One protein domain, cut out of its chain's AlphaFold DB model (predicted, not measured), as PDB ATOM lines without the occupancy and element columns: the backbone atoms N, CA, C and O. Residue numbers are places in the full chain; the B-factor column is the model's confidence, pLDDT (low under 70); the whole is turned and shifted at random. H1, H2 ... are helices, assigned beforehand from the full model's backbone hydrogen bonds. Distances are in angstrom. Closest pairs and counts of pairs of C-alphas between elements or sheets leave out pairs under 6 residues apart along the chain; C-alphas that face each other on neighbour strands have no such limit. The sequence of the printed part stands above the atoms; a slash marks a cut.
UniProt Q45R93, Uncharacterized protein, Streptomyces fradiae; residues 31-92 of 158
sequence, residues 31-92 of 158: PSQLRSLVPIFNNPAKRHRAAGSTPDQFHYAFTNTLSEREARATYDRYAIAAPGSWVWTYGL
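Overview. This is residues 31 to 92 of the 158 residues of an uncharacterized protein of Streptomyces fradiae (UniProt Q45R93). Two pairs of helices, H2 with H5 and H3 crossed with H4, form opposite ends of the domain, with two links, residues 49 to 54 and 79 to 83, running between them and H1 packed on H3. The printed part has 62 residues with five named helices, H1 to H5 in chain order, and no named strand: all helix. It is compact, with a radius of gyration of the C-alphas of 11.8 A and spans of 32 by 25 by 16 A.

Arrangement. H1, residues 31 to 41, touches H3, residues 55 to 61, at a steep tilt of 44 degrees, opposite ways; their closest C-alphas, Ser 36 and Ala 61, are 5.2 A apart. H2, residues 44 to 48, touches H5, residues 84 to 90; closest C-alphas Arg 47 and Ser 85, 4.5 A. H3 touches H4, residues 68 to 78, about perpendicular at 85 degrees; closest C-alphas His 59 and Ala 71, 5.6 A. Every O i to N i+4 pair is within hydrogen-bond range in H3, H4 and H5, 5 of 7 in H1, and 0 of 1 in H2, with 2 of 2 O i to N i+3 pairs.

Along the chain. H1 begins at C-alpha 31 (-14.413, -33.161, 40.387); H5 ends at C-alpha 90 (-25.024, -19.243, 34.631). H4 is 15.0 A long.

Size, cuts and confidence. The printed part has no cut and no long link; residue 92 is under 70 in pLDDT.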
ATOM      1  N   PRO A  31     -15.752 -33.387  40.938       91.81
ATOM      2  CA  PRO A  31     -14.413 -33.161  40.387       91.81
ATOM      3  C   PRO A  31     -14.340 -33.254  38.858       91.81
ATOM      4  O   PRO A  31     -13.629 -32.472  38.227       91.81
ATOM      5  N   SER A  32     -15.102 -34.170  38.249       93.00
ATOM      6  CA  SER A  32     -15.136 -34.315  36.792       93.00
ATOM      7  C   SER A  32     -15.688 -33.068  36.105       93.00
ATOM      8  O   SER A  32     -15.059 -32.582  35.165       93.00
ATOM      9  N   GLN A  33     -16.778 -32.504  36.639       91.50
ATOM     10  CA  GLN A  33     -17.382 -31.254  36.172       91.50
ATOM     11  C   GLN A  33     -16.425 -30.077  36.333       91.50
ATOM     12  O   GLN A  33     -16.245 -29.305  35.394       91.50
ATOM     13  N   LEU A  34     -15.773 -29.952  37.494       90.94
ATOM     14  CA  LEU A  34     -14.795 -28.888  37.720       90.94
ATOM     15  C   LEU A  34     -13.679 -28.942  36.673       90.94
ATOM     16  O   LEU A  34     -13.387 -27.925  36.049       90.94
ATOM     17  N   ARG A  35     -13.124 -30.132  36.405       92.81
ATOM     18  CA  ARG A  35     -12.105 -30.326  35.362       92.81
ATOM     19  C   ARG A  35     -12.621 -29.974  33.963       92.81
ATOM     20  O   ARG A  35     -11.889 -29.334  33.213       92.81
ATOM     21  N   SER A  36     -13.862 -30.324  33.628       91.88
ATOM     22  CA  SER A  36     -14.491 -29.964  32.344       91.88
ATOM     23  C   SER A  36     -14.650 -28.451  32.160       91.88
ATOM     24  O   SER A  36     -14.648 -27.962  31.035       91.88
ATOM     25  N   LEU A  37     -14.759 -27.699  33.259       89.12
ATOM     26  CA  LEU A  37     -14.948 -26.248  33.253       89.12
ATOM     27  C   LEU A  37     -13.632 -25.449  33.332       89.12
ATOM     28  O   LEU A  37     -13.627 -24.259  33.005       89.12
ATOM     29  N   VAL A  38     -12.506 -26.078  33.697       87.88
ATOM     30  CA  VAL A  38     -11.175 -25.432  33.746       87.88
ATOM     31  C   VAL A  38     -10.835 -24.660  32.462       87.88
ATOM     32  O   VAL A  38     -10.384 -23.519  32.581       87.88
ATOM     33  N   PRO A  39     -11.069 -25.183  31.239       85.31
ATOM     34  CA  PRO A  39     -10.747 -24.455  30.012       85.31
ATOM     35  C   PRO A  39     -11.454 -23.106  29.876       85.31
ATOM     36  O   PRO A  39     -10.974 -22.237  29.152       85.31
ATOM     37  N   ILE A  40     -12.583 -22.915  30.557       84.19
ATOM     38  CA  ILE A  40     -13.388 -21.694  30.481       84.19
ATOM     39  C   ILE A  40     -13.029 -20.736  31.619       84.19
ATOM     40  O   ILE A  40     -12.951 -19.526  31.394       84.19
ATOM     41  N   PHE A  41     -12.760 -21.266  32.816       85.62
ATOM     42  CA  PHE A  41     -12.463 -20.461  34.006       85.62
ATOM     43  C   PHE A  41     -10.978 -20.147  34.219       85.62
ATOM     44  O   PHE A  41     -10.658 -19.279  35.025       85.62
ATOM     45  N   ASN A  42     -10.061 -20.775  33.477       86.12
ATOM     46  CA  ASN A  42      -8.622 -20.512  33.615       86.12
ATOM     47  C   ASN A  42      -8.172 -19.115  33.152       86.12
ATOM     48  O   ASN A  42      -7.034 -18.730  33.406       86.12
ATOM     49  N   ASN A  43      -9.029 -18.360  32.460       86.81
ATOM     50  CA  ASN A  43      -8.747 -16.990  32.049       86.81
ATOM     51  C   ASN A  43     -10.034 -16.143  32.093       86.81
ATOM     52  O   ASN A  43     -10.900 -16.330  31.233       86.81
ATOM     53  N   PRO A  44     -10.153 -15.171  33.019       86.38
ATOM     54  CA  PRO A  44     -11.320 -14.291  33.132       86.38
ATOM     55  C   PRO A  44     -11.673 -13.524  31.853       86.38
ATOM     56  O   PRO A  44     -12.847 -13.253  31.604       86.38
ATOM     57  N   ALA A  45     -10.696 -13.228  30.986       88.19
ATOM     58  CA  ALA A  45     -10.946 -12.553  29.711       88.19
ATOM     59  C   ALA A  45     -11.851 -13.373  28.771       88.19
ATOM     60  O   ALA A  45     -12.490 -12.810  27.878       88.19
ATOM     61  N   LYS A  46     -11.953 -14.696  28.979       87.69
ATOM     62  CA  LYS A  46     -12.858 -15.569  28.218       87.69
ATOM     63  C   LYS A  46     -14.332 -15.277  28.483       87.69
ATOM     64  O   LYS A  46     -15.150 -15.618  27.637       87.69
ATOM     65  N   ARG A  47     -14.686 -14.581  29.572       87.62
ATOM     66  CA  ARG A  47     -16.063 -14.128  29.841       87.62
ATOM     67  C   ARG A  47     -16.660 -13.319  28.685       87.62
ATOM     68  O   ARG A  47     -17.860 -13.374  28.463       87.62
ATOM     69  N   HIS A  48     -15.844 -12.582  27.941       90.00
ATOM     70  CA  HIS A  48     -16.307 -11.739  26.835       90.00
ATOM     71  C   HIS A  48     -15.934 -12.313  25.462       90.00
ATOM     72  O   HIS A  48     -15.830 -11.572  24.489       90.00
ATOM     73  N   ARG A  49     -15.676 -13.627  25.374       91.06
ATOM     74  CA  ARG A  49     -15.216 -14.300  24.150       91.06
ATOM     75  C   ARG A  49     -15.948 -15.619  23.924       91.06
ATOM     76  O   ARG A  49     -16.576 -16.168  24.827       91.06
ATOM     77  N   ALA A  50     -15.809 -16.152  22.715       91.50
ATOM     78  CA  ALA A  50     -16.122 -17.545  22.444       91.50
ATOM     79  C   ALA A  50     -15.050 -18.430  23.113       91.50
ATOM     80  O   ALA A  50     -13.863 -18.340  22.795       91.50
ATOM     81  N   ALA A  51     -15.458 -19.240  24.086       89.44
ATOM     82  CA  ALA A  51     -14.595 -20.108  24.873       89.44
ATOM     83  C   ALA A  51     -14.616 -21.524  24.281       89.44
ATOM     84  O   ALA A  51     -15.457 -22.354  24.629       89.44
ATOM     85  N   GLY A  52     -13.713 -21.768  23.330       88.75
ATOM     86  CA  GLY A  52     -13.513 -23.083  22.724       88.75
ATOM     87  C   GLY A  52     -12.639 -24.004  23.574       88.75
ATOM     88  O   GLY A  52     -11.810 -23.542  24.362       88.75
ATOM     89  N   SER A  53     -12.815 -25.306  23.364       91.00
ATOM     90  CA  SER A  53     -11.979 -26.365  23.935       91.00
ATOM     91  C   SER A  53     -10.918 -26.811  22.928       91.00
ATOM     92  O   SER A  53     -11.159 -26.799  21.718       91.00
ATOM     93  N   THR A  54      -9.756 -27.247  23.409       94.81
ATOM     94  CA  THR A  54      -8.812 -28.034  22.596       94.81
ATOM     95  C   THR A  54      -9.388 -29.430  22.308       94.81
ATOM     96  O   THR A  54     -10.317 -29.842  23.013       94.81
ATOM     97  N   PRO A  55      -8.847 -30.189  21.333       96.56
ATOM     98  CA  PRO A  55      -9.270 -31.570  21.096       96.56
ATOM     99  C   PRO A  55      -9.259 -32.428  22.367       96.56
ATOM    100  O   PRO A  55     -10.259 -33.064  22.672       96.56
ATOM    101  N   ASP A  56      -8.197 -32.359  23.174       96.19
ATOM    102  CA  ASP A  56      -8.079 -33.151  24.408       96.19
ATOM    103  C   ASP A  56      -9.100 -32.737  25.475       96.19
ATOM    104  O   ASP A  56      -9.658 -33.566  26.192       96.19
ATOM    105  N   GLN A  57      -9.377 -31.434  25.583       95.75
ATOM    106  CA  GLN A  57     -10.399 -30.916  26.493       95.75
ATOM    107  C   GLN A  57     -11.797 -31.346  26.047       95.75
ATOM    108  O   GLN A  57     -12.631 -31.690  26.883       95.75
ATOM    109  N   PHE A  58     -12.053 -31.350  24.737       96.31
ATOM    110  CA  PHE A  58     -13.303 -31.831  24.168       96.31
ATOM    111  C   PHE A  58     -13.455 -33.346  24.329       96.31
ATOM    112  O   PHE A  58     -14.540 -33.815  24.675       96.31
ATOM    113  N   HIS A  59     -12.368 -34.099  24.151       97.00
ATOM    114  CA  HIS A  59     -12.330 -35.534  24.416       97.00
ATOM    115  C   HIS A  59     -12.678 -35.821  25.866       97.00
ATOM    116  O   HIS A  59     -13.590 -36.590  26.140       97.00
ATOM    117  N   TYR A  60     -12.044 -35.116  26.798       96.62
ATOM    118  CA  TYR A  60     -12.334 -35.276  28.213       96.62
ATOM    119  C   TYR A  60     -13.770 -34.881  28.594       96.62
ATOM    120  O   TYR A  60     -14.357 -35.547  29.439       96.62
ATOM    121  N   ALA A  61     -14.321 -33.797  28.046       94.94
ATOM    122  CA  ALA A  61     -15.599 -33.251  28.508       94.94
ATOM    123  C   ALA A  61     -16.821 -33.854  27.792       94.94
ATOM    124  O   ALA A  61     -17.804 -34.178  28.449       94.94
ATOM    125  N   PHE A  62     -16.769 -34.004  26.466       94.25
ATOM    126  CA  PHE A  62     -17.935 -34.349  25.639       94.25
ATOM    127  C   PHE A  62     -17.895 -35.768  25.076       94.25
ATOM    128  O   PHE A  62     -18.940 -36.366  24.845       94.25
ATOM    129  N   THR A  63     -16.703 -36.297  24.799       96.31
ATOM    130  CA  THR A  63     -16.535 -37.561  24.058       96.31
ATOM    131  C   THR A  63     -15.693 -38.577  24.822       96.31
ATOM    132  O   THR A  63     -15.046 -39.436  24.236       96.31
ATOM    133  N   ASN A  64     -15.731 -38.524  26.151       95.12
ATOM    134  CA  ASN A  64     -14.860 -39.289  27.048       95.12
ATOM    135  C   ASN A  64     -15.076 -40.811  27.004       95.12
ATOM    136  O   ASN A  64     -14.314 -41.568  27.604       95.12
ATOM    137  N   THR A  65     -16.133 -41.257  26.334       95.06
ATOM    138  CA  THR A  65     -16.447 -42.667  26.082       95.06
ATOM    139  C   THR A  65     -16.035 -43.134  24.686       95.06
ATOM    140  O   THR A  65     -16.120 -44.329  24.413       95.06
ATOM    141  N   LEU A  66     -15.592 -42.222  23.817       96.62
ATOM    142  CA  LEU A  66     -15.119 -42.521  22.469       96.62
ATOM    143  C   LEU A  66     -13.614 -42.806  22.461       96.62
ATOM    144  O   LEU A  66     -12.865 -42.316  23.315       96.62
ATOM    145  N   SER A  67     -13.163 -43.549  21.448       96.94
ATOM    146  CA  SER A  67     -11.732 -43.656  21.152       96.94
ATOM    147  C   SER A  67     -11.155 -42.299  20.730       96.94
ATOM    148  O   SER A  67     -11.880 -41.437  20.238       96.94
ATOM    149  N   GLU A  68      -9.839 -42.107  20.858       96.31
ATOM    150  CA  GLU A  68      -9.173 -40.849  20.467       96.31
ATOM    151  C   GLU A  68      -9.454 -40.465  19.008       96.31
ATOM    152  O   GLU A  68      -9.721 -39.305  18.700       96.31
ATOM    153  N   ARG A  69      -9.459 -41.451  18.103       97.88
ATOM    154  CA  ARG A  69      -9.741 -41.240  16.679       97.88
ATOM    155  C   ARG A  69     -11.167 -40.740  16.448       97.88
ATOM    156  O   ARG A  69     -11.378 -39.820  15.661       97.88
ATOM    157  N   GLU A  70     -12.145 -41.343  17.117       98.19
ATOM    158  CA  GLU A  70     -13.554 -40.944  17.014       98.19
ATOM    159  C   GLU A  70     -13.802 -39.591  17.678       98.19
ATOM    160  O   GLU A  70     -14.499 -38.748  17.114       98.19
ATOM    161  N   ALA A  71     -13.196 -39.356  18.842       97.81
ATOM    162  CA  ALA A  71     -13.246 -38.078  19.534       97.81
ATOM    163  C   ALA A  71     -12.653 -36.964  18.670       97.81
ATOM    164  O   ALA A  71     -13.261 -35.903  18.539       97.81
ATOM    165  N   ARG A  72     -11.521 -37.225  18.004       98.12
ATOM    166  CA  ARG A  72     -10.898 -36.281  17.076       98.12
ATOM    167  C   ARG A  72     -11.790 -35.978  15.877       98.12
ATOM    168  O   ARG A  72     -12.036 -34.811  15.592       98.12
ATOM    169  N   ALA A  73     -12.332 -37.004  15.223       98.31
ATOM    170  CA  ALA A  73     -13.258 -36.812  14.108       98.31
ATOM    171  C   ALA A  73     -14.529 -36.051  14.535       98.31
ATOM    172  O   ALA A  73     -15.038 -35.210  13.793       98.31
ATOM    173  N   THR A  74     -15.027 -36.311  15.747       98.25
ATOM    174  CA  THR A  74     -16.177 -35.603  16.329       98.25
ATOM    175  C   THR A  74     -15.834 -34.145  16.625       98.25
ATOM    176  O   THR A  74     -16.635 -33.263  16.325       98.25
ATOM    177  N   TYR A  75     -14.639 -33.878  17.161       98.00
ATOM    178  CA  TYR A  75     -14.135 -32.528  17.401       98.00
ATOM    179  C   TYR A  75     -14.065 -31.724  16.103       98.00
ATOM    180  O   TYR A  75     -14.676 -30.662  16.013       98.00
ATOM    181  N   ASP A  76     -13.391 -32.260  15.083       97.81
ATOM    182  CA  ASP A  76     -13.192 -31.573  13.803       97.81
ATOM    183  C   ASP A  76     -14.534 -31.259  13.107       97.81
ATOM    184  O   ASP A  76     -14.641 -30.280  12.370       97.81
ATOM    185  N   ARG A  77     -15.576 -32.065  13.358       98.06
ATOM    186  CA  ARG A  77     -16.905 -31.894  12.754       98.06
ATOM    187  C   ARG A  77     -17.859 -31.003  13.554       98.06
ATOM    188  O   ARG A  77     -18.663 -30.304  12.944       98.06
ATOM    189  N   TYR A  78     -17.839 -31.077  14.887       97.56
ATOM    190  CA  TYR A  78     -18.917 -30.539  15.732       97.56
ATOM    191  C   TYR A  78     -18.463 -29.563  16.817       97.56
ATOM    192  O   TYR A  78     -19.318 -28.956  17.464       97.56
ATOM    193  N   ALA A  79     -17.162 -29.409  17.067       96.00
ATOM    194  CA  ALA A  79     -16.710 -28.527  18.132       96.00
ATOM    195  C   ALA A  79     -17.027 -27.062  17.798       96.00
ATOM    196  O   ALA A  79     -16.476 -26.474  16.868       96.00
ATOM    197  N   ILE A  80     -17.898 -26.458  18.605       94.25
ATOM    198  CA  ILE A  80     -18.229 -25.035  18.550       94.25
ATOM    199  C   ILE A  80     -17.910 -24.432  19.913       94.25
ATOM    200  O   ILE A  80     -18.209 -25.010  20.961       94.25
ATOM    201  N   ALA A  81     -17.279 -23.263  19.902       92.25
ATOM    202  CA  ALA A  81     -16.945 -22.549  21.121       92.25
ATOM    203  C   ALA A  81     -18.211 -22.064  21.844       92.25
ATOM    204  O   ALA A  81     -19.087 -21.443  21.241       92.25
ATOM    205  N   ALA A  82     -18.280 -22.302  23.154       88.94
ATOM    206  CA  ALA A  82     -19.384 -21.815  23.971       88.94
ATOM    207  C   ALA A  82     -19.286 -20.289  24.156       88.94
ATOM    208  O   ALA A  82     -18.177 -19.756  24.269       88.94
ATOM    209  N   PRO A  83     -20.407 -19.555  24.255       90.88
ATOM    210  CA  PRO A  83     -20.368 -18.157  24.669       90.88
ATOM    211  C   PRO A  83     -19.869 -18.078  26.117       90.88
ATOM    212  O   PRO A  83     -20.554 -18.505  27.047       90.88
ATOM    213  N   GLY A  84     -18.664 -17.540  26.327       89.06
ATOM    214  CA  GLY A  84     -18.038 -17.517  27.648       89.06
ATOM    215  C   GLY A  84     -18.872 -16.755  28.675       89.06
ATOM    216  O   GLY A  84     -18.991 -17.194  29.815       89.06
ATOM    217  N   SER A  85     -19.540 -15.678  28.265       89.56
ATOM    218  CA  SER A  85     -20.423 -14.894  29.137       89.56
ATOM    219  C   SER A  85     -21.501 -15.757  29.782       89.56
ATOM    220  O   SER A  85     -21.763 -15.622  30.972       89.56
ATOM    221  N   TRP A  86     -22.073 -16.689  29.019       87.31
ATOM    222  CA  TRP A  86     -23.116 -17.584  29.495       87.31
ATOM    223  C   TRP A  86     -22.596 -18.531  30.580       87.31
ATOM    224  O   TRP A  86     -23.197 -18.632  31.643       87.31
ATOM    225  N   VAL A  87     -21.444 -19.172  30.363       85.62
ATOM    226  CA  VAL A  87     -20.873 -20.119  31.339       85.62
ATOM    227  C   VAL A  87     -20.429 -19.405  32.617       85.62
ATOM    228  O   VAL A  87     -20.586 -19.938  33.712       85.62
ATOM    229  N   TRP A  88     -19.910 -18.182  32.497       86.00
ATOM    230  CA  TRP A  88     -19.510 -17.376  33.649       86.00
ATOM    231  C   TRP A  88     -20.704 -16.853  34.457       86.00
ATOM    232  O   TRP A  88     -20.621 -16.820  35.682       86.00
ATOM    233  N   THR A  89     -21.803 -16.470  33.801       82.81
ATOM    234  CA  THR A  89     -23.005 -15.960  34.480       82.81
ATOM    235  C   THR A  89     -23.873 -17.087  35.051       82.81
ATOM    236  O   THR A  89     -24.376 -16.956  36.163       82.81
ATOM    237  N   TYR A  90     -24.038 -18.195  34.322       78.62
ATOM    238  CA  TYR A  90     -25.024 -19.243  34.631       78.62
ATOM    239  C   TYR A  90     -24.418 -20.593  35.036       78.62
ATOM    240  O   TYR A  90     -25.150 -21.513  35.389       78.62
ATOM    241  N   GLY A  91     -23.093 -20.742  34.971       76.56
ATOM    242  CA  GLY A  91     -22.392 -21.946  35.411       76.56
ATOM    243  C   GLY A  91     -22.150 -21.973  36.923       76.56
ATOM    244  O   GLY A  91     -22.976 -21.544  37.723       76.56
ATOM    245  N   LEU A  92     -20.970 -22.456  37.324       68.06
ATOM    246  CA  LEU A  92     -20.586 -22.691  38.725       68.06
ATOM    247  C   LEU A  92     -20.805 -21.480  39.658       68.06
ATOM    248  O   LEU A  92     -21.110 -21.639  40.839       68.06
TER     249      LEU A  92